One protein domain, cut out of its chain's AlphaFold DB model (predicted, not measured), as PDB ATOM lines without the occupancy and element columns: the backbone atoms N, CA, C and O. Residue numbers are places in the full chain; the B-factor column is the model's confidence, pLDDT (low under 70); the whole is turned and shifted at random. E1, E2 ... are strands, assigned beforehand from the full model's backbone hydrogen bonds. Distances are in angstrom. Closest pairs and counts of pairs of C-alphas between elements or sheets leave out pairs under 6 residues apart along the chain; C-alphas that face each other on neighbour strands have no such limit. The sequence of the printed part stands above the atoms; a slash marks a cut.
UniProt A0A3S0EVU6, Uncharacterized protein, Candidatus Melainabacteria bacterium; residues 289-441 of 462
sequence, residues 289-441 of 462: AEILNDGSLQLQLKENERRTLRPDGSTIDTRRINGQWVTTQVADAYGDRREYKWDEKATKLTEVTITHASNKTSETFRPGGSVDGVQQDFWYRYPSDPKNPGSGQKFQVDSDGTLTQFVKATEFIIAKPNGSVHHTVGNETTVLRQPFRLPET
ATOM      1  N   ALA A 289     -12.168   1.289 -36.156       82.50
ATOM      2  CA  ALA A 289     -12.206  -0.050 -35.567       82.50
ATOM      3  C   ALA A 289     -10.780  -0.566 -35.280       82.50
ATOM      4  O   ALA A 289      -9.839  -0.170 -35.962       82.50
ATOM      5  N   GLU A 290     -10.621  -1.412 -34.263       86.06
ATOM      6  CA  GLU A 290      -9.347  -2.017 -33.849       86.06
ATOM      7  C   GLU A 290      -9.595  -3.398 -33.227       86.06
ATOM      8  O   GLU A 290     -10.520  -3.558 -32.429       86.06
ATOM      9  N   ILE A 291      -8.785  -4.399 -33.579       79.62
ATOM     10  CA  ILE A 291      -8.820  -5.731 -32.955       79.62
ATOM     11  C   ILE A 291      -7.824  -5.743 -31.788       79.62
ATOM     12  O   ILE A 291      -6.650  -5.436 -31.972       79.62
ATOM     13  N   LEU A 292      -8.294  -6.089 -30.588       82.38
ATOM     14  CA  LEU A 292      -7.494  -6.168 -29.367       82.38
ATOM     15  C   LEU A 292      -6.783  -7.527 -29.245       82.38
ATOM     16  O   LEU A 292      -7.177  -8.514 -29.866       82.38
ATOM     17  N   ASN A 293      -5.764  -7.601 -28.383       74.94
ATOM     18  CA  ASN A 293      -4.968  -8.820 -28.159       74.94
ATOM     19  C   ASN A 293      -5.788 -10.024 -27.662       74.94
ATOM     20  O   ASN A 293      -5.372 -11.162 -27.846       74.94
ATOM     21  N   ASP A 294      -6.935  -9.784 -27.027       74.06
ATOM     22  CA  ASP A 294      -7.850 -10.827 -26.551       74.06
ATOM     23  C   ASP A 294      -8.854 -11.291 -27.628       74.06
ATOM     24  O   ASP A 294      -9.770 -12.057 -27.335       74.06
ATOM     25  N   GLY A 295      -8.701 -10.818 -28.872       74.94
ATOM     26  CA  GLY A 295      -9.595 -11.108 -29.993       74.94
ATOM     27  C   GLY A 295     -10.867 -10.257 -30.023       74.94
ATOM     28  O   GLY A 295     -11.693 -10.438 -30.917       74.94
ATOM     29  N   SER A 296     -11.049  -9.330 -29.079       81.62
ATOM     30  CA  SER A 296     -12.191  -8.414 -29.087       81.62
ATOM     31  C   SER A 296     -12.073  -7.377 -30.202       81.62
ATOM     32  O   SER A 296     -10.994  -6.858 -30.475       81.62
ATOM     33  N   LEU A 297     -13.201  -6.996 -30.798       83.38
ATOM     34  CA  LEU A 297     -13.284  -5.895 -31.756       83.38
ATOM     35  C   LEU A 297     -13.732  -4.618 -31.037       83.38
ATOM     36  O   LEU A 297     -14.875  -4.512 -30.593       83.38
ATOM     37  N   GLN A 298     -12.850  -3.630 -30.936       90.69
ATOM     38  CA  GLN A 298     -13.174  -2.304 -30.424       90.69
ATOM     39  C   GLN A 298     -13.573  -1.367 -31.567       90.69
ATOM     40  O   GLN A 298     -12.845  -1.175 -32.533       90.69
ATOM     41  N   LEU A 299     -14.736  -0.743 -31.432       88.69
ATOM     42  CA  LEU A 299     -15.314   0.223 -32.355       88.69
ATOM     43  C   LEU A 299     -15.333   1.597 -31.680       88.69
ATOM     44  O   LEU A 299     -15.958   1.772 -30.634       88.69
ATOM     45  N   GLN A 300     -14.683   2.594 -32.271       92.25
ATOM     46  CA  GLN A 300     -14.804   3.994 -31.866       92.25
ATOM     47  C   GLN A 300     -16.088   4.557 -32.485       92.25
ATOM     48  O   GLN A 300     -16.136   4.792 -33.687       92.25
ATOM     49  N   LEU A 301     -17.137   4.751 -31.682       87.75
ATOM     50  CA  LEU A 301     -18.451   5.207 -32.154       87.75
ATOM     51  C   LEU A 301     -18.532   6.730 -32.313       87.75
ATOM     52  O   LEU A 301     -19.228   7.214 -33.187       87.75
ATOM     53  N   LYS A 302     -17.847   7.482 -31.455       91.62
ATOM     54  CA  LYS A 302     -17.639   8.944 -31.514       91.62
ATOM     55  C   LYS A 302     -16.306   9.245 -30.848       91.62
ATOM     56  O   LYS A 302     -15.798   8.362 -30.174       91.62
ATOM     57  N   GLU A 303     -15.781  10.466 -30.901       91.38
ATOM     58  CA  GLU A 303     -14.518  10.824 -30.221       91.38
ATOM     59  C   GLU A 303     -14.479  10.388 -28.737       91.38
ATOM     60  O   GLU A 303     -13.466   9.896 -28.236       91.38
ATOM     61  N   ASN A 304     -15.618  10.486 -28.051       94.12
ATOM     62  CA  ASN A 304     -15.781  10.137 -26.645       94.12
ATOM     63  C   ASN A 304     -16.595   8.856 -26.393       94.12
ATOM     64  O   ASN A 304     -16.946   8.614 -25.246       94.12
ATOM     65  N   GLU A 305     -16.916   8.039 -27.400       95.00
ATOM     66  CA  GLU A 305     -17.710   6.810 -27.225       95.00
ATOM     67  C   GLU A 305     -17.050   5.623 -27.927       95.00
ATOM     68  O   GLU A 305     -16.653   5.722 -29.090       95.00
ATOM     69  N   ARG A 306     -16.966   4.484 -27.235       95.19
ATOM     70  CA  ARG A 306     -16.441   3.223 -27.773       95.19
ATOM     71  C   ARG A 306     -17.368   2.068 -27.437       95.19
ATOM     72  O   ARG A 306     -17.965   2.049 -26.365       95.19
ATOM     73  N   ARG A 307     -17.404   1.075 -28.315       93.44
ATOM     74  CA  ARG A 307     -18.045  -0.222 -28.100       93.44
ATOM     75  C   ARG A 307     -17.026  -1.324 -28.311       93.44
ATOM     76  O   ARG A 307     -16.388  -1.364 -29.351       93.44
ATOM     77  N   THR A 308     -16.893  -2.227 -27.356       90.81
ATOM     78  CA  THR A 308     -16.052  -3.420 -27.475       90.81
ATOM     79  C   THR A 308     -16.954  -4.631 -27.643       90.81
ATOM     80  O   THR A 308     -17.807  -4.874 -26.795       90.81
ATOM     81  N   LEU A 309     -16.781  -5.368 -28.737       85.94
ATOM     82  CA  LEU A 309     -17.439  -6.640 -29.017       85.94
ATOM     83  C   LEU A 309     -16.469  -7.761 -28.650       85.94
ATOM     84  O   LEU A 309     -15.386  -7.842 -29.227       85.94
ATOM     85  N   ARG A 310     -16.830  -8.604 -27.688       83.00
ATOM     86  CA  ARG A 310     -15.959  -9.680 -27.211       83.00
ATOM     87  C   ARG A 310     -16.226 -10.997 -27.951       83.00
ATOM     88  O   ARG A 310     -17.344 -11.204 -28.434       83.00
ATOM     89  N   PRO A 311     -15.245 -11.919 -28.011       76.44
ATOM     90  CA  PRO A 311     -15.425 -13.230 -28.645       76.44
ATOM     91  C   PRO A 311     -16.550 -14.074 -28.033       76.44
ATOM     92  O   PRO A 311     -17.187 -14.855 -28.738       76.44
ATOM     93  N   ASP A 312     -16.827 -13.892 -26.738       76.75
ATOM     94  CA  ASP A 312     -17.920 -14.560 -26.019       76.75
ATOM     95  C   ASP A 312     -19.320 -14.025 -26.391       76.75
ATOM     96  O   ASP A 312     -20.328 -14.547 -25.921       76.75
ATOM     97  N   GLY A 313     -19.401 -13.001 -27.248       77.75
ATOM     98  CA  GLY A 313     -20.645 -12.362 -27.670       77.75
ATOM     99  C   GLY A 313     -21.117 -11.235 -26.752       77.75
ATOM    100  O   GLY A 313     -22.099 -10.570 -27.088       77.75
ATOM    101  N   SER A 314     -20.431 -10.977 -25.635       84.12
ATOM    102  CA  SER A 314     -20.718  -9.824 -24.782       84.12
ATOM    103  C   SER A 314     -20.261  -8.513 -25.430       84.12
ATOM    104  O   SER A 314     -19.365  -8.467 -26.280       84.12
ATOM    105  N   THR A 315     -20.892  -7.414 -25.026       89.00
ATOM    106  CA  THR A 315     -20.565  -6.064 -25.491       89.00
ATOM    107  C   THR A 315     -20.352  -5.122 -24.318       89.00
ATOM    108  O   THR A 315     -21.081  -5.192 -23.326       89.00
ATOM    109  N   ILE A 316     -19.376  -4.226 -24.444       91.69
ATOM    110  CA  ILE A 316     -19.082  -3.185 -23.456       91.69
ATOM    111  C   ILE A 316     -19.065  -1.835 -24.157       91.69
ATOM    112  O   ILE A 316     -18.205  -1.582 -25.001       91.69
ATOM    113  N   ASP A 317     -19.975  -0.955 -23.762       93.19
ATOM    114  CA  ASP A 317     -19.983   0.434 -24.195       93.19
ATOM    115  C   ASP A 317     -19.311   1.297 -23.129       93.19
ATOM    116  O   ASP A 317     -19.658   1.248 -21.945       93.19
ATOM    117  N   THR A 318     -18.352   2.107 -23.565       94.38
ATOM    118  CA  THR A 318     -17.625   3.051 -22.718       94.38
ATOM    119  C   THR A 318     -17.757   4.463 -23.269       94.38
ATOM    120  O   THR A 318     -17.826   4.681 -24.483       94.38
ATOM    121  N   ARG A 319     -17.767   5.442 -22.366       95.31
ATOM    122  CA  ARG A 319     -17.792   6.865 -22.698       95.31
ATOM    123  C   ARG A 319     -16.683   7.594 -21.959       95.31
ATOM    124  O   ARG A 319     -16.398   7.296 -20.804       95.31
ATOM    125  N   ARG A 320     -16.077   8.578 -22.615       94.75
ATOM    126  CA  ARG A 320     -15.119   9.491 -22.004       94.75
ATOM    127  C   ARG A 320     -15.860  10.649 -21.334       94.75
ATOM    128  O   ARG A 320     -16.520  11.429 -22.019       94.75
ATOM    129  N   ILE A 321     -15.740  10.763 -20.015       92.88
ATOM    130  CA  ILE A 321     -16.309  11.841 -19.195       92.88
ATOM    131  C   ILE A 321     -15.138  12.491 -18.444       92.88
ATOM    132  O   ILE A 321     -14.365  11.798 -17.789       92.88
ATOM    133  N   ASN A 322     -14.935  13.802 -18.621       92.88
ATOM    134  CA  ASN A 322     -13.786  14.555 -18.084       92.88
ATOM    135  C   ASN A 322     -12.418  13.885 -18.307       92.88
ATOM    136  O   ASN A 322     -11.565  13.832 -17.427       92.88
ATOM    137  N   GLY A 323     -12.205  13.359 -19.515       92.50
ATOM    138  CA  GLY A 323     -10.943  12.733 -19.906       92.50
ATOM    139  C   GLY A 323     -10.786  11.272 -19.474       92.50
ATOM    140  O   GLY A 323      -9.913  10.598 -20.029       92.50
ATOM    141  N   GLN A 324     -11.653  10.758 -18.596       91.94
ATOM    142  CA  GLN A 324     -11.635   9.381 -18.107       91.94
ATOM    143  C   GLN A 324     -12.642   8.508 -18.862       91.94
ATOM    144  O   GLN A 324     -13.784   8.908 -19.079       91.94
ATOM    145  N   TRP A 325     -12.225   7.308 -19.269       91.94
ATOM    146  CA  TRP A 325     -13.135   6.307 -19.825       91.94
ATOM    147  C   TRP A 325     -13.898   5.621 -18.697       91.94
ATOM    148  O   TRP A 325     -13.287   5.099 -17.766       91.94
ATOM    149  N   VAL A 326     -15.223   5.609 -18.798       92.00
ATOM    150  CA  VAL A 326     -16.105   4.885 -17.883       92.00
ATOM    151  C   VAL A 326     -17.035   3.970 -18.661       92.00
ATOM    152  O   VAL A 326     -17.454   4.288 -19.777       92.00
ATOM    153  N   THR A 327     -17.371   2.831 -18.071       92.38
ATOM    154  CA  THR A 327     -18.332   1.886 -18.643       92.38
ATOM    155  C   THR A 327     -19.741   2.426 -18.469       92.38
ATOM    156  O   THR A 327     -20.162   2.718 -17.353       92.38
ATOM    157  N   THR A 328     -20.477   2.578 -19.568       94.19
ATOM    158  CA  THR A 328     -21.856   3.094 -19.571       94.19
ATOM    159  C   THR A 328     -22.882   1.998 -19.790       94.19
ATOM    160  O   THR A 328     -24.014   2.122 -19.332       94.19
ATOM    161  N   GLN A 329     -22.505   0.920 -20.475       95.06
ATOM    162  CA  GLN A 329     -23.381  -0.226 -20.662       95.06
ATOM    163  C   GLN A 329     -22.566  -1.505 -20.848       95.06
ATOM    164  O   GLN A 329     -21.509  -1.500 -21.472       95.06
ATOM    165  N   VAL A 330     -23.091  -2.608 -20.335       92.50
ATOM    166  CA  VAL A 330     -22.616  -3.960 -20.613       92.50
ATOM    167  C   VAL A 330     -23.812  -4.793 -21.043       92.50
ATOM    168  O   VAL A 330     -24.860  -4.727 -20.407       92.50
ATOM    169  N   ALA A 331     -23.676  -5.574 -22.106       91.44
ATOM    170  CA  ALA A 331     -24.612  -6.648 -22.423       91.44
ATOM    171  C   ALA A 331     -23.836  -7.959 -22.427       91.44
ATOM    172  O   ALA A 331     -22.810  -8.045 -23.098       91.44
ATOM    173  N   ASP A 332     -24.284  -8.942 -21.659       88.69
ATOM    174  CA  ASP A 332     -23.609 -10.230 -21.599       88.69
ATOM    175  C   ASP A 332     -24.063 -11.189 -22.710       88.69
ATOM    176  O   ASP A 332     -24.995 -10.910 -23.468       88.69
ATOM    177  N   ALA A 333     -23.388 -12.336 -22.806       82.19
ATOM    178  CA  ALA A 333     -23.674 -13.366 -23.803       82.19
ATOM    179  C   ALA A 333     -25.085 -13.979 -23.680       82.19
ATOM    180  O   ALA A 333     -25.582 -14.583 -24.630       82.19
ATOM    181  N   TYR A 334     -25.742 -13.818 -22.528       82.44
ATOM    182  CA  TYR A 334     -27.106 -14.289 -22.276       82.44
ATOM    183  C   TYR A 334     -28.162 -13.224 -22.611       82.44
ATOM    184  O   TYR A 334     -29.360 -13.493 -22.528       82.44
ATOM    185  N   GLY A 335     -27.724 -12.028 -23.015       84.81
ATOM    186  CA  GLY A 335     -28.570 -10.888 -23.337       84.81
ATOM    187  C   GLY A 335     -28.953 -10.030 -22.131       84.81
ATOM    188  O   GLY A 335     -29.657  -9.034 -22.325       84.81
ATOM    189  N   ASP A 336     -28.511 -10.369 -20.913       88.44
ATOM    190  CA  ASP A 336     -28.725  -9.494 -19.761       88.44
ATOM    191  C   ASP A 336     -27.925  -8.207 -19.980       88.44
ATOM    192  O   ASP A 336     -26.766  -8.218 -20.404       88.44
ATOM    193  N   ARG A 337     -28.553  -7.072 -19.692       94.12
ATOM    194  CA  ARG A 337     -28.002  -5.744 -19.949       94.12
ATOM    195  C   ARG A 337     -27.900  -4.961 -18.653       94.12
ATOM    196  O   ARG A 337     -28.841  -4.912 -17.873       94.12
ATOM    197  N   ARG A 338     -26.768  -4.305 -18.447       93.38
ATOM    198  CA  ARG A 338     -26.507  -3.398 -17.332       93.38
ATOM    199  C   ARG A 338     -26.183  -2.026 -17.893       93.38
ATOM    200  O   ARG A 338     -25.338  -1.915 -18.774       93.38
ATOM    201  N   GLU A 339     -26.856  -0.999 -17.407       95.25
ATOM    202  CA  GLU A 339     -26.595   0.398 -17.740       95.25
ATOM    203  C   GLU A 339     -26.103   1.135 -16.504       95.25
ATOM    204  O   GLU A 339     -26.603   0.915 -15.401       95.25
ATOM    205  N   TYR A 340     -25.138   2.022 -16.707       92.94
ATOM    206  CA  TYR A 340     -24.448   2.753 -15.657       92.94
ATOM    207  C   TYR A 340     -24.525   4.246 -15.967       92.94
ATOM    208  O   TYR A 340     -24.024   4.701 -17.002       92.94
ATOM    209  N   LYS A 341     -25.131   5.026 -15.069       93.00
ATOM    210  CA  LYS A 341     -25.062   6.489 -15.118       93.00
ATOM    211  C   LYS A 341     -24.042   6.974 -14.114       93.00
ATOM    212  O   LYS A 341     -24.039   6.553 -12.961       93.00
ATOM    213  N   TRP A 342     -23.197   7.880 -14.574       91.81
ATOM    214  CA  TRP A 342     -22.152   8.516 -13.789       91.81
ATOM    215  C   TRP A 342     -22.506   9.984 -13.571       91.81
ATOM    216  O   TRP A 342     -23.290  10.561 -14.327       91.81
ATOM    217  N   ASP A 343     -21.944  10.583 -12.528       92.56
ATOM    218  CA  ASP A 343     -21.961  12.027 -12.351       92.56
ATOM    219  C   ASP A 343     -21.170  12.733 -13.467       92.56
ATOM    220  O   ASP A 343     -20.426  12.122 -14.239       92.56
ATOM    221  N   GLU A 344     -21.317  14.054 -13.556       90.94
ATOM    222  CA  GLU A 344     -20.655  14.870 -14.584       90.94
ATOM    223  C   GLU A 344     -19.122  14.786 -14.528       90.94
ATOM    224  O   GLU A 344     -18.441  15.120 -15.497       90.94
ATOM    225  N   LYS A 345     -18.569  14.342 -13.392       91.81
ATOM    226  CA  LYS A 345     -17.131  14.206 -13.172       91.81
ATOM    227  C   LYS A 345     -16.589  12.811 -13.454       91.81
ATOM    228  O   LYS A 345     -15.375  12.645 -13.389       91.81
ATOM    229  N   ALA A 346     -17.448  11.845 -13.783       89.75
ATOM    230  CA  ALA A 346     -17.092  10.428 -13.871       89.75
ATOM    231  C   ALA A 346     -16.502   9.858 -12.567       89.75
ATOM    232  O   ALA A 346     -15.823   8.833 -12.577       89.75
ATOM    233  N   THR A 347     -16.738  10.524 -11.437       86.19
ATOM    234  CA  THR A 347     -16.177  10.149 -10.138       86.19
ATOM    235  C   THR A 347     -17.118   9.280  -9.327       86.19
ATOM    236  O   THR A 347     -16.662   8.525  -8.469       86.19
ATOM    237  N   LYS A 348     -18.428   9.386  -9.566       86.94
ATOM    238  CA  LYS A 348     -19.439   8.651  -8.806       86.94
ATOM    239  C   LYS A 348     -20.506   8.091  -9.724       86.94
ATOM    240  O   LYS A 348     -21.004   8.776 -10.612       86.94
ATOM    241  N   LEU A 349     -20.883   6.848  -9.468       87.81
ATOM    242  CA  LEU A 349     -22.030   6.213 -10.094       87.81
ATOM    243  C   LEU A 349     -23.310   6.779  -9.453       87.81
ATOM    244  O   LEU A 349     -23.395   6.889  -8.232       87.81
ATOM    245  N   THR A 350     -24.299   7.143 -10.265       90.19
ATOM    246  CA  THR A 350     -25.559   7.778  -9.835       90.19
ATOM    247  C   THR A 350     -26.791   6.920 -10.107       90.19
ATOM    248  O   THR A 350     -27.814   7.090  -9.445       90.19
ATOM    249  N   GLU A 351     -26.713   5.988 -11.056       92.19
ATOM    250  CA  GLU A 351     -27.795   5.052 -11.360       92.19
ATOM    251  C   GLU A 351     -27.226   3.763 -11.960       92.19
ATOM    252  O   GLU A 351     -26.295   3.809 -12.768       92.19
ATOM    253  N   VAL A 352     -27.808   2.624 -11.589       91.81
ATOM    254  CA  VAL A 352     -27.562   1.331 -12.238       91.81
ATOM    255  C   VAL A 352     -28.891   0.740 -12.652       91.81
ATOM    256  O   VAL A 352     -29.765   0.569 -11.809       91.81
ATOM    257  N   THR A 353     -29.037   0.376 -13.919       92.94
ATOM    258  CA  THR A 353     -30.229  -0.321 -14.409       92.94
ATOM    259  C   THR A 353     -29.839  -1.697 -14.919       92.94
ATOM    260  O   THR A 353     -29.026  -1.821 -15.831       92.94
ATOM    261  N   ILE A 354     -30.421  -2.743 -14.337       92.38
ATOM    262  CA  ILE A 354     -30.199  -4.138 -14.715       92.38
ATOM    263  C   ILE A 354     -31.452  -4.629 -15.426       92.38
ATOM    264  O   ILE A 354     -32.533  -4.641 -14.850       92.38
ATOM    265  N   THR A 355     -31.311  -5.025 -16.684       93.06
ATOM    266  CA  THR A 355     -32.372  -5.606 -17.503       93.06
ATOM    267  C   THR A 355     -32.060  -7.070 -17.749       93.06
ATOM    268  O   THR A 355     -31.032  -7.401 -18.338       93.06
ATOM    269  N   HIS A 356     -32.957  -7.943 -17.314       91.12
ATOM    270  CA  HIS A 356     -32.820  -9.383 -17.456       91.12
ATOM    271  C   HIS A 356     -33.495  -9.845 -18.750       91.12
ATOM    272  O   HIS A 356     -34.690  -9.619 -18.960       91.12
ATOM    273  N   ALA A 357     -32.752 -10.505 -19.637       86.88
ATOM    274  CA  ALA A 357     -33.274 -10.954 -20.928       86.88
ATOM    275  C   ALA A 357     -34.334 -12.052 -20.780       86.88
ATOM    276  O   ALA A 357     -35.302 -12.089 -21.543       86.88
ATOM    277  N   SER A 358     -34.165 -12.930 -19.790       84.69
ATOM    278  CA  SER A 358     -34.992 -14.127 -19.601       84.69
ATOM    279  C   SER A 358     -36.455 -13.812 -19.280       84.69
ATOM    280  O   SER A 358     -37.359 -14.487 -19.768       84.69
ATOM    281  N   ASN A 359     -36.699 -12.779 -18.476       87.94
ATOM    282  CA  ASN A 359     -38.029 -12.392 -18.004       87.94
ATOM    283  C   ASN A 359     -38.432 -10.974 -18.450       87.94
ATOM    284  O   ASN A 359     -39.533 -10.531 -18.127       87.94
ATOM    285  N   LYS A 360     -37.562 -10.276 -19.195       88.38
ATOM    286  CA  LYS A 360     -37.749  -8.892 -19.656       88.38
ATOM    287  C   LYS A 360     -38.035  -7.904 -18.519       88.38
ATOM    288  O   LYS A 360     -38.666  -6.873 -18.754       88.38
ATOM    289  N   THR A 361     -37.604  -8.204 -17.293       90.81
ATOM    290  CA  THR A 361     -37.724  -7.266 -16.177       90.81
ATOM    291  C   THR A 361     -36.530  -6.329 -16.151       90.81
ATOM    292  O   THR A 361     -35.431  -6.674 -16.587       90.81
ATOM    293  N   SER A 362     -36.753  -5.122 -15.639       91.88
ATOM    294  CA  SER A 362     -35.708  -4.131 -15.436       91.88
ATOM    295  C   SER A 362     -35.795  -3.595 -14.014       91.88
ATOM    296  O   SER A 362     -36.884  -3.294 -13.518       91.88
ATOM    297  N   GLU A 363     -34.654  -3.520 -13.345       91.25
ATOM    298  CA  GLU A 363     -34.517  -3.015 -11.986       91.25
ATOM    299  C   GLU A 363     -33.526  -1.860 -12.002       91.25
ATOM    300  O   GLU A 363     -32.414  -1.991 -12.507       91.25
ATOM    301  N   THR A 364     -33.941  -0.708 -11.479       90.44
ATOM    302  CA  THR A 364     -33.086   0.476 -11.386       90.44
ATOM    303  C   THR A 364     -32.710   0.714  -9.937       90.44
ATOM    304  O   THR A 364     -33.564   0.633  -9.061       90.44
ATOM    305  N   PHE A 365     -31.448   1.030  -9.690       87.94
ATOM    306  CA  PHE A 365     -30.889   1.312  -8.379       87.94
ATOM    307  C   PHE A 365     -30.283   2.712  -8.379       87.94
ATOM    308  O   PHE A 365     -29.600   3.096  -9.329       87.94
ATOM    309  N   ARG A 366     -30.517   3.471  -7.307       86.69
ATOM    310  CA  ARG A 366     -29.934   4.805  -7.089       86.69
ATOM    311  C   ARG A 366     -29.326   4.899  -5.690       86.69
ATOM    312  O   ARG A 366     -29.871   4.259  -4.788       86.69
ATOM    313  N   PRO A 367     -28.264   5.696  -5.477       83.31
ATOM    314  CA  PRO A 367     -27.762   5.989  -4.139       83.31
ATOM    315  C   PRO A 367     -28.882   6.569  -3.266       83.31
ATOM    316  O   PRO A 367     -29.678   7.387  -3.733       83.31
ATOM    317  N   GLY A 368     -28.960   6.135  -2.011       76.12
ATOM    318  CA  GLY A 368     -29.882   6.704  -1.035       76.12
ATOM    319  C   GLY A 368     -29.550   8.156  -0.716       76.12
ATOM    320  O   GLY A 368     -28.417   8.608  -0.892       76.12
ATOM    321  N   GLY A 369     -30.548   8.892  -0.220       68.62
ATOM    322  CA  GLY A 369     -30.310  10.214   0.352       68.62
ATOM    323  C   GLY A 369     -29.310  10.115   1.503       68.62
ATOM    324  O   GLY A 369     -29.421   9.224   2.343       68.62
ATOM    325  N   SER A 370     -28.328  11.016   1.529       56.78
ATOM    326  CA  SER A 370     -27.367  11.090   2.631       56.78
ATOM    327  C   SER A 370     -28.122  11.374   3.929       56.78
ATOM    328  O   SER A 370     -28.834  12.371   4.019       56.78
ATOM    329  N   VAL A 371     -27.965  10.510   4.930       57.28
ATOM    330  CA  VAL A 371     -28.360  10.821   6.308       57.28
ATOM    331  C   VAL A 371     -27.160  11.489   6.969       57.28
ATOM    332  O   VAL A 371     -26.037  10.994   6.839       57.28
ATOM    333  N   ASP A 372     -27.367  12.625   7.638       53.22
ATOM    334  CA  ASP A 372     -26.283  13.354   8.302       53.22
ATOM    335  C   ASP A 372     -25.491  12.436   9.244       53.22
ATOM    336  O   ASP A 372     -26.049  11.719  10.074       53.22
ATOM    337  N   GLY A 373     -24.165  12.446   9.091       53.75
ATOM    338  CA  GLY A 373     -23.245  11.658   9.915       53.75
ATOM    339  C   GLY A 373     -23.040  10.204   9.478       53.75
ATOM    340  O   GLY A 373     -22.215   9.522  10.084       53.75
ATOM    341  N   VAL A 374     -23.709   9.726   8.421       52.22
ATOM    342  CA  VAL A 374     -23.485   8.373   7.896       52.22
ATOM    343  C   VAL A 374     -23.083   8.436   6.422       52.22
ATOM    344  O   VAL A 374     -23.904   8.717   5.552       52.22
ATOM    345  N   GLN A 375     -21.811   8.147   6.122       52.59
ATOM    346  CA  GLN A 375     -21.372   7.855   4.752       52.59
ATOM    347  C   GLN A 375     -22.057   6.562   4.300       52.59
ATOM    348  O   GLN A 375     -21.581   5.463   4.576       52.59
ATOM    349  N   GLN A 376     -23.215   6.677   3.663       56.12
ATOM    350  CA  GLN A 376     -23.959   5.522   3.185       56.12
ATOM    351  C   GLN A 376     -23.828   5.405   1.668       56.12
ATOM    352  O   GLN A 376     -24.568   6.029   0.918       56.12
ATOM    353  N   ASP A 377     -22.921   4.525   1.232       67.62
ATOM    354  CA  ASP A 377     -22.835   3.989  -0.139       67.62
ATOM    355  C   ASP A 377     -23.992   3.011  -0.447       67.62
ATOM    356  O   ASP A 377     -23.830   2.074  -1.232       67.62
ATOM    357  N   PHE A 378     -25.140   3.136   0.228       74.31
ATOM    358  CA  PHE A 378     -26.271   2.242   0.012       74.31
ATOM    359  C   PHE A 378     -27.112   2.742  -1.155       74.31
ATOM    360  O   PHE A 378     -27.385   3.930  -1.307       74.31
ATOM    361  N   TRP A 379     -27.531   1.799  -1.974       83.31
ATOM    362  CA  TRP A 379     -28.346   1.967  -3.155       83.31
ATOM    363  C   TRP A 379     -29.686   1.285  -2.945       83.31
ATOM    364  O   TRP A 379     -29.787   0.213  -2.347       83.31
ATOM    365  N   TYR A 380     -30.727   1.894  -3.485       80.38
ATOM    366  CA  TYR A 380     -32.098   1.457  -3.293       80.38
ATOM    367  C   TYR A 380     -32.747   1.221  -4.644       80.38
ATOM    368  O   TYR A 380     -32.533   1.983  -5.591       80.38
ATOM    369  N   ARG A 381     -33.549   0.157  -4.721       81.75
ATOM    370  CA  ARG A 381     -34.380  -0.135  -5.888       81.75
ATOM    371  C   ARG A 381     -35.378   1.010  -6.094       81.75
ATOM    372  O   ARG A 381     -36.021   1.444  -5.142       81.75
ATOM    373  N   TYR A 382     -35.509   1.483  -7.328       78.94
ATOM    374  CA  TYR A 382     -36.379   2.584  -7.724       78.94
ATOM    375  C   TYR A 382     -37.478   2.112  -8.700       78.94
ATOM    376  O   TYR A 382     -37.158   1.412  -9.665       78.94
ATOM    377  N   PRO A 383     -38.750   2.520  -8.503       74.31
ATOM    378  CA  PRO A 383     -39.245   3.284  -7.355       74.31
ATOM    379  C   PRO A 383     -39.174   2.452  -6.066       74.31
ATOM    380  O   PRO A 383     -39.431   1.250  -6.080       74.31
ATOM    381  N   SER A 384     -38.799   3.094  -4.957       67.81
ATOM    382  CA  SER A 384     -38.794   2.452  -3.642       67.81
ATOM    383  C   SER A 384     -40.232   2.132  -3.242       67.81
ATOM    384  O   SER A 384     -41.076   3.030  -3.284       67.81
ATOM    385  N   ASP A 385     -40.519   0.896  -2.838       69.19
ATOM    386  CA  ASP A 385     -41.815   0.567  -2.248       69.19
ATOM    387  C   ASP A 385     -41.900   1.224  -0.857       69.19
ATOM    388  O   ASP A 385     -41.141   0.850   0.039       69.19
ATOM    389  N   PRO A 386     -42.796   2.202  -0.625       64.56
ATOM    390  CA  PRO A 386     -42.898   2.861   0.674       64.56
ATOM    391  C   PRO A 386     -43.323   1.906   1.799       64.56
ATOM    392  O   PRO A 386     -43.081   2.202   2.966       64.56
ATOM    393  N   LYS A 387     -43.946   0.762   1.478       69.31
ATOM    394  CA  LYS A 387     -44.322  -0.267   2.464       69.31
ATOM    395  C   LYS A 387     -43.178  -1.223   2.782       69.31
ATOM    396  O   LYS A 387     -43.222  -1.908   3.800       69.31
ATOM    397  N   ASN A 388     -42.175  -1.279   1.916       63.88
ATOM    398  CA  ASN A 388     -41.010  -2.125   2.067       63.88
ATOM    399  C   ASN A 388     -39.800  -1.379   1.492       63.88
ATOM    400  O   ASN A 388     -39.424  -1.630   0.346       63.88
ATOM    401  N   PRO A 389     -39.188  -0.454   2.262       60.31
ATOM    402  CA  PRO A 389     -38.111   0.406   1.762       60.31
ATOM    403  C   PRO A 389     -36.874  -0.369   1.274       60.31
ATOM    404  O   PRO A 389     -35.963   0.231   0.708       60.31
ATOM    405  N   GLY A 390     -36.862  -1.698   1.442       61.53
ATOM    406  CA  GLY A 390     -35.771  -2.583   1.086       61.53
ATOM    407  C   GLY A 390     -34.598  -2.402   2.043       61.53
ATOM    408  O   GLY A 390     -34.309  -1.308   2.525       61.53
ATOM    409  N   SER A 391     -33.880  -3.484   2.325       66.19
ATOM    410  CA  SER A 391     -32.514  -3.339   2.818       66.19
ATOM    411  C   SER A 391     -31.707  -2.683   1.699       66.19
ATOM    412  O   SER A 391     -31.586  -3.272   0.622       66.19
ATOM    413  N   GLY A 392     -31.208  -1.465   1.921       67.19
ATOM    414  CA  GLY A 392     -30.307  -0.808   0.975       67.19
ATOM    415  C   GLY A 392     -29.170  -1.757   0.596       67.19
ATOM    416  O   GLY A 392     -28.591  -2.418   1.456       67.19
ATOM    417  N   GLN A 393     -28.886  -1.870  -0.694       78.50
ATOM    418  CA  GLN A 393     -27.833  -2.727  -1.235       78.50
ATOM    419  C   GLN A 393     -26.638  -1.853  -1.575       78.50
ATOM    420  O   GLN A 393     -26.819  -0.772  -2.110       78.50
ATOM    421  N   LYS A 394     -25.406  -2.272  -1.309       79.62
ATOM    422  CA  LYS A 394     -24.247  -1.523  -1.818       79.62
ATOM    423  C   LYS A 394     -23.886  -2.066  -3.200       79.62
ATOM    424  O   LYS A 394     -23.898  -3.280  -3.392       79.62
ATOM    425  N   PHE A 395     -23.561  -1.191  -4.149       81.62
ATOM    426  CA  PHE A 395     -22.997  -1.592  -5.438       81.62
ATOM    427  C   PHE A 395     -21.614  -0.978  -5.626       81.62
ATOM    428  O   PHE A 395     -21.364   0.158  -5.225       81.62
ATOM    429  N   GLN A 396     -20.734  -1.733  -6.272       83.38
ATOM    430  CA  GLN A 396     -19.451  -1.278  -6.785       83.38
ATOM    431  C   GLN A 396     -19.347  -1.696  -8.253       83.38
ATOM    432  O   GLN A 396     -19.705  -2.821  -8.597       83.38
ATOM    433  N   VAL A 397     -18.878  -0.789  -9.109       80.25
ATOM    434  CA  VAL A 397     -18.625  -1.071 -10.525       80.25
ATOM    435  C   VAL A 397     -17.156  -0.832 -10.809       80.25
ATOM    436  O   VAL A 397     -16.666   0.283 -10.627       80.25
ATOM    437  N   ASP A 398     -16.468  -1.875 -11.252       80.75
ATOM    438  CA  ASP A 398     -15.070  -1.786 -11.649       80.75
ATOM    439  C   ASP A 398     -14.952  -1.274 -13.095       80.75
ATOM    440  O   ASP A 398     -15.904  -1.292 -13.881       80.75
ATOM    441  N   SER A 399     -13.760  -0.799 -13.467       74.06
ATOM    442  CA  SER A 399     -13.513  -0.198 -14.789       74.06
ATOM    443  C   SER A 399     -13.783  -1.139 -15.971       74.06
ATOM    444  O   SER A 399     -14.102  -0.675 -17.063       74.06
ATOM    445  N   ASP A 400     -13.709  -2.452 -15.757       75.31
ATOM    446  CA  ASP A 400     -13.999  -3.459 -16.775       75.31
ATOM    447  C   ASP A 400     -15.506  -3.701 -16.970       75.31
ATOM    448  O   ASP A 400     -15.886  -4.409 -17.898       75.31
ATOM    449  N   GLY A 401     -16.366  -3.100 -16.137       76.00
ATOM    450  CA  GLY A 401     -17.815  -3.306 -16.136       76.00
ATOM    451  C   GLY A 401     -18.293  -4.422 -15.202       76.00
ATOM    452  O   GLY A 401     -19.472  -4.786 -15.252       76.00
ATOM    453  N   THR A 402     -17.414  -4.983 -14.367       85.38
ATOM    454  CA  THR A 402     -17.807  -5.906 -13.298       85.38
ATOM    455  C   THR A 402     -18.660  -5.170 -12.268       85.38
ATOM    456  O   THR A 402     -18.265  -4.131 -11.750       85.38
ATOM    457  N   LEU A 403     -19.843  -5.711 -11.976       89.88
ATOM    458  CA  LEU A 403     -20.763  -5.201 -10.964       89.88
ATOM    459  C   LEU A 403     -20.712  -6.105  -9.731       89.88
ATOM    460  O   LEU A 403     -21.090  -7.272  -9.812       89.88
ATOM    461  N   THR A 404     -20.317  -5.555  -8.589       91.44
ATOM    462  CA  THR A 404     -20.395  -6.222  -7.286       91.44
ATOM    463  C   THR A 404     -21.569  -5.656  -6.495       91.44
ATOM    464  O   THR A 404     -21.600  -4.466  -6.190       91.44
ATOM    465  N   GLN A 405     -22.530  -6.510  -6.160       90.81
ATOM    466  CA  GLN A 405     -23.698  -6.214  -5.336       90.81
ATOM    467  C   GLN A 405     -23.506  -6.829  -3.950       90.81
ATOM    468  O   GLN A 405     -23.464  -8.049  -3.808       90.81
ATOM    469  N   PHE A 406     -23.426  -6.006  -2.914       86.75
ATOM    470  CA  PHE A 406     -23.321  -6.462  -1.531       86.75
ATOM    471  C   PHE A 406     -24.723  -6.722  -0.974       86.75
ATOM    472  O   PHE A 406     -25.517  -5.793  -0.803       86.75
ATOM    473  N   VAL A 407     -25.015  -7.992  -0.696       86.62
ATOM    474  CA  VAL A 407     -26.277  -8.455  -0.102       86.62
ATOM    475  C   VAL A 407     -26.217  -8.321   1.422       86.62
ATOM    476  O   VAL A 407     -27.182  -7.874   2.039       86.62
ATOM    477  N   LYS A 408     -25.075  -8.673   2.032       86.25
ATOM    478  CA  LYS A 408     -24.751  -8.495   3.462       86.25
ATOM    479  C   LYS A 408     -23.253  -8.207   3.631       86.25
ATOM    480  O   LYS A 408     -22.494  -8.277   2.672       86.25
ATOM    481  N   ALA A 409     -22.803  -7.945   4.862       84.00
ATOM    482  CA  ALA A 409     -21.393  -7.656   5.164       84.00
ATOM    483  C   ALA A 409     -20.410  -8.735   4.667       84.00
ATOM    484  O   ALA A 409     -19.287  -8.419   4.293       84.00
ATOM    485  N   THR A 410     -20.837  -9.997   4.649       89.44
ATOM    486  CA  THR A 410     -20.042 -11.147   4.196       89.44
ATOM    487  C   THR A 410     -20.634 -11.821   2.959       89.44
ATOM    488  O   THR A 410     -20.191 -12.903   2.598       89.44
ATOM    489  N   GLU A 411     -21.647 -11.229   2.322       92.75
ATOM    490  CA  GLU A 411     -22.365 -11.850   1.208       92.75
ATOM    491  C   GLU A 411     -22.474 -10.881   0.035       92.75
ATOM    492  O   GLU A 411     -23.041  -9.796   0.175       92.75
ATOM    493  N   PHE A 412     -21.966 -11.268  -1.133       94.44
ATOM    494  CA  PHE A 412     -22.023 -10.432  -2.329       94.44
ATOM    495  C   PHE A 412     -22.158 -11.248  -3.617       94.44
ATOM    496  O   PHE A 412     -21.737 -12.401  -3.705       94.44
ATOM    497  N   ILE A 413     -22.758 -10.627  -4.630       92.88
ATOM    498  CA  ILE A 413     -22.945 -11.170  -5.973       92.88
ATOM    499  C   ILE A 413     -22.065 -10.368  -6.934       92.88
ATOM    500  O   ILE A 413     -22.179  -9.148  -7.004       92.88
ATOM    501  N   ILE A 414     -21.194 -11.043  -7.680       93.88
ATOM    502  CA  ILE A 414     -20.314 -10.441  -8.689       93.88
ATOM    503  C   ILE A 414     -20.822 -10.837 -10.069       93.88
ATOM    504  O   ILE A 414     -20.729 -12.004 -10.443       93.88
ATOM    505  N   ALA A 415     -21.304  -9.867 -10.837       91.00
ATOM    506  CA  ALA A 415     -21.693 -10.028 -12.229       91.00
ATOM    507  C   ALA A 415     -20.616  -9.437 -13.151       91.00
ATOM    508  O   ALA A 415     -20.452  -8.220 -13.243       91.00
ATOM    509  N   LYS A 416     -19.876 -10.303 -13.844       88.44
ATOM    510  CA  LYS A 416     -18.784  -9.925 -14.744       88.44
ATOM    511  C   LYS A 416     -19.286  -9.607 -16.158       88.44
ATOM    512  O   LYS A 416     -20.369 -10.060 -16.550       88.44
ATOM    513  N   PRO A 417     -18.513  -8.864 -16.971       77.50
ATOM    514  CA  PRO A 417     -18.930  -8.488 -18.321       77.50
ATOM    515  C   PRO A 417     -19.123  -9.662 -19.276       77.50
ATOM    516  O   PRO A 417     -20.014  -9.620 -20.114       77.50
ATOM    517  N   ASN A 418     -18.352 -10.734 -19.091       77.00
ATOM    518  CA  ASN A 418     -18.509 -11.978 -19.846       77.00
ATOM    519  C   ASN A 418     -19.812 -12.736 -19.515       77.00
ATOM    520  O   ASN A 418     -20.075 -13.781 -20.092       77.00
ATOM    521  N   GLY A 419     -20.626 -12.246 -18.573       81.19
ATOM    522  CA  GLY A 419     -21.872 -12.881 -18.144       81.19
ATOM    523  C   GLY A 419     -21.721 -13.834 -16.966       81.19
ATOM    524  O   GLY A 419     -22.711 -14.436 -16.555       81.19
ATOM    525  N   SER A 420     -20.522 -13.977 -16.389       84.81
ATOM    526  CA  SER A 420     -20.376 -14.768 -15.167       84.81
ATOM    527  C   SER A 420     -21.037 -14.091 -13.985       84.81
ATOM    528  O   SER A 420     -20.937 -12.880 -13.811       84.81
ATOM    529  N   VAL A 421     -21.716 -14.888 -13.170       90.38
ATOM    530  CA  VAL A 421     -22.330 -14.460 -11.922       90.38
ATOM    531  C   VAL A 421     -21.803 -15.365 -10.824       90.38
ATOM    532  O   VAL A 421     -22.026 -16.574 -10.834       90.38
ATOM    533  N   HIS A 422     -21.076 -14.775  -9.887       92.44
ATOM    534  CA  HIS A 422     -20.516 -15.454  -8.728       92.44
ATOM    535  C   HIS A 422     -21.261 -14.973  -7.491       92.44
ATOM    536  O   HIS A 422     -21.521 -13.782  -7.355       92.44
ATOM    537  N   HIS A 423     -21.581 -15.875  -6.579       95.69
ATOM    538  CA  HIS A 423     -22.168 -15.566  -5.284       95.69
ATOM    539  C   HIS A 423     -21.190 -15.993  -4.211       95.69
ATOM    540  O   HIS A 423     -20.795 -17.153  -4.151       95.69
ATOM    541  N   THR A 424     -20.760 -15.035  -3.405       93.50
ATOM    542  CA  THR A 424     -19.784 -15.261  -2.344       93.50
ATOM    543  C   THR A 424     -20.464 -15.102  -0.999       93.50
ATOM    544  O   THR A 424     -21.158 -14.109  -0.788       93.50
ATOM    545  N   VAL A 425     -20.254 -16.065  -0.100       95.38
ATOM    546  CA  VAL A 425     -20.731 -16.057   1.286       95.38
ATOM    547  C   VAL A 425     -19.548 -16.385   2.198       95.38
ATOM    548  O   VAL A 425     -19.015 -17.492   2.186       95.38
ATOM    549  N   GLY A 426     -19.098 -15.413   2.990       93.31
ATOM    550  CA  GLY A 426     -17.868 -15.526   3.772       93.31
ATOM    551  C   GLY A 426     -16.657 -15.717   2.859       93.31
ATOM    552  O   GLY A 426     -16.327 -14.827   2.080       93.31
ATOM    553  N   ASN A 427     -16.016 -16.882   2.956       92.69
ATOM    554  CA  ASN A 427     -14.861 -17.257   2.130       92.69
ATOM    555  C   ASN A 427     -15.226 -18.229   0.995       92.69
ATOM    556  O   ASN A 427     -14.346 -18.665   0.255       92.69
ATOM    557  N   GLU A 428     -16.500 -18.600   0.870       92.81
ATOM    558  CA  GLU A 428     -16.968 -19.559  -0.128       92.81
ATOM    559  C   GLU A 428     -17.535 -18.820  -1.333       92.81
ATOM    560  O   GLU A 428     -18.344 -17.908  -1.185       92.81
ATOM    561  N   THR A 429     -17.107 -19.203  -2.537       94.69
ATOM    562  CA  THR A 429     -17.619 -18.650  -3.795       94.69
ATOM    563  C   THR A 429     -18.304 -19.745  -4.596       94.69
ATOM    564  O   THR A 429     -17.658 -20.685  -5.052       94.69
ATOM    565  N   THR A 430     -19.599 -19.573  -4.830       93.81
ATOM    566  CA  THR A 430     -20.407 -20.417  -5.707       93.81
ATOM    567  C   THR A 430     -20.586 -19.720  -7.048       93.81
ATOM    568  O   THR A 430     -20.914 -18.533  -7.116       93.81
ATOM    569  N   VAL A 431     -20.391 -20.441  -8.147       93.06
ATOM    570  CA  VAL A 431     -20.652 -19.902  -9.485       93.06
ATOM    571  C   VAL A 431     -22.131 -20.113  -9.806       93.06
ATOM    572  O   VAL A 431     -22.560 -21.233 -10.052       93.06
ATOM    573  N   LEU A 432     -22.923 -19.036  -9.776       88.06
ATOM    574  CA  LEU A 432     -24.350 -19.077 -10.125       88.06
ATOM    575  C   LEU A 432     -24.568 -19.122 -11.636       88.06
ATOM    576  O   LEU A 432     -25.566 -19.650 -12.119       88.06
ATOM    577  N   ARG A 433     -23.654 -18.499 -12.382       86.00
ATOM    578  CA  ARG A 433     -23.655 -18.483 -13.839       86.00
ATOM    579  C   ARG A 433     -22.220 -18.454 -14.313       86.00
ATOM    580  O   ARG A 433     -21.468 -17.555 -13.943       86.00
ATOM    581  N   GLN A 434     -21.838 -19.420 -15.131       83.69
ATOM    582  CA  GLN A 434     -20.516 -19.444 -15.734       83.69
ATOM    583  C   GLN A 434     -20.661 -19.235 -17.238       83.69
ATOM    584  O   GLN A 434     -21.347 -20.031 -17.877       83.69
ATOM    585  N   PRO A 435     -20.020 -18.213 -17.825       66.06
ATOM    586  CA  PRO A 435     -19.829 -18.165 -19.249       66.06
ATOM    587  C   PRO A 435     -18.884 -19.300 -19.550       66.06
ATOM    588  O   PRO A 435     -17.898 -19.531 -18.839       66.06
ATOM    589  N   PHE A 436     -19.229 -20.059 -20.568       47.09
ATOM    590  CA  PHE A 436     -18.397 -21.171 -20.948       47.09
ATOM    591  C   PHE A 436     -17.010 -20.608 -21.325       47.09
ATOM    592  O   PHE A 436     -16.873 -19.547 -21.933       47.09
ATOM    593  N   ARG A 437     -15.960 -21.237 -20.790       44.44
ATOM    594  CA  ARG A 437     -14.567 -20.859 -21.046       44.44
ATOM    595  C   ARG A 437     -14.064 -21.723 -22.190       44.44
ATOM    596  O   ARG A 437     -14.246 -22.938 -22.157       44.44
ATOM    597  N   LEU A 438     -13.390 -21.117 -23.163       38.59
ATOM    598  CA  LEU A 438     -12.488 -21.882 -24.020       38.59
ATOM    599  C   LEU A 438     -11.373 -22.463 -23.129       38.59
ATOM    600  O   LEU A 438     -10.893 -21.748 -22.243       38.59
ATOM    601  N   PRO A 439     -10.965 -23.730 -23.305       42.06
ATOM    602  CA  PRO A 439      -9.776 -24.237 -22.633       42.06
ATOM    603  C   PRO A 439      -8.556 -23.415 -23.079       42.06
ATOM    604  O   PRO A 439      -8.303 -23.274 -24.274       42.06
ATOM    605  N   GLU A 440      -7.813 -22.850 -22.120       41.84
ATOM    606  CA  GLU A 440      -6.506 -22.239 -22.382       41.84
ATOM    607  C   GLU A 440      -5.538 -23.357 -22.784       41.84
ATOM    608  O   GLU A 440      -5.060 -24.120 -21.944       41.84
ATOM    609  N   THR A 441      -5.266 -23.496 -24.082       41.75
ATOM    610  CA  THR A 441      -4.242 -24.419 -24.580       41.75
ATOM    611  C   THR A 441      -2.873 -23.863 -24.194       41.75
ATOM    612  O   THR A 441      -2.360 -22.958 -24.852       41.75
TER     613      THR A 441
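What this domain is: This is residues 289 to 441 of the 462 residues of an uncharacterized protein of Candidatus Melainabacteria bacterium (UniProt A0A3S0EVU6). One long sheet, its strands zigzagging side by side, is bent back at E9 into two leaves set as a loose V. E1 to E8 make the longer leaf and E10 to E14 the shorter one; the leaves are only partly face to face, and edge strands E1 and E14 are apart. The printed part has 153 residues, with fourteen named strands, E1 to E14 in chain order, and no named helix. The sheet keeps that same order, antiparallel throughout, and the class is all strand. The whole is compact, with a radius of gyration of the C-alphas of 16.6 A and spans of 48 by 38 by 30 A.

How they stand to each other: The sheet is a meander, each strand the antiparallel neighbour of the one before. Edge strand E1, residues 289 to 291, forms a hairpin with E2, residues 297 to 302, at 158 degrees, with N 290 and O 298 2.8 A apart. E3, residues 305 to 309, and E4, residues 315 to 321, form a hairpin at 161 degrees, with N 306 and O 318 at 2.9 A. E5, residues 324 to 331, and E6, residues 337 to 342, follow at 155 degrees, with N 330 and O 338 at 2.8 A. E7, residues 349 to 355, and E8, residues 362 to 367, stand at 166 degrees, with N 354 and O 363 at 2.8 A. E9, residues 378 to 382, is the hinge of a folded sheet, one sheet bent back on itself. Its pairing is staggered: residues 379 to 382 pair with E8, and residues 378 to 379 with E10, residues 393 to 397, where N 379 and O 393 are 2.7 A apart. E11, residues 403 to 408, and E12, residues 411 to 415, form a hairpin at 163 degrees, with N 405 and O 413 at 2.8 A. E13, residues 421 to 425, and edge strand E14, residues 428 to 433, stand at 156 degrees, with N 423 and O 430 at 2.8 A.

Where its parts are: E1 begins at C-alpha 289, (-12.206, -0.050, -35.567). E5 is the longest strand by residues, 21.1 A from first to last C-alpha; E4 spans 19.5 A. E9 begins at C-alpha 378, (-26.271, 2.242, 0.012), and E14 ends at C-alpha 433, (-23.655, -18.483, -13.839).

The domain as a whole: The two C-alphas farthest apart, of Asp 372 and Thr 441, are 54.7 A apart. The sheet is twisted and curled like part of a barrel. The printed part has no cut and no long link. Mean pLDDT of the printed part is 82.7; it is under 70 at residues 369 to 377, 384 to 392 and 435 to 441.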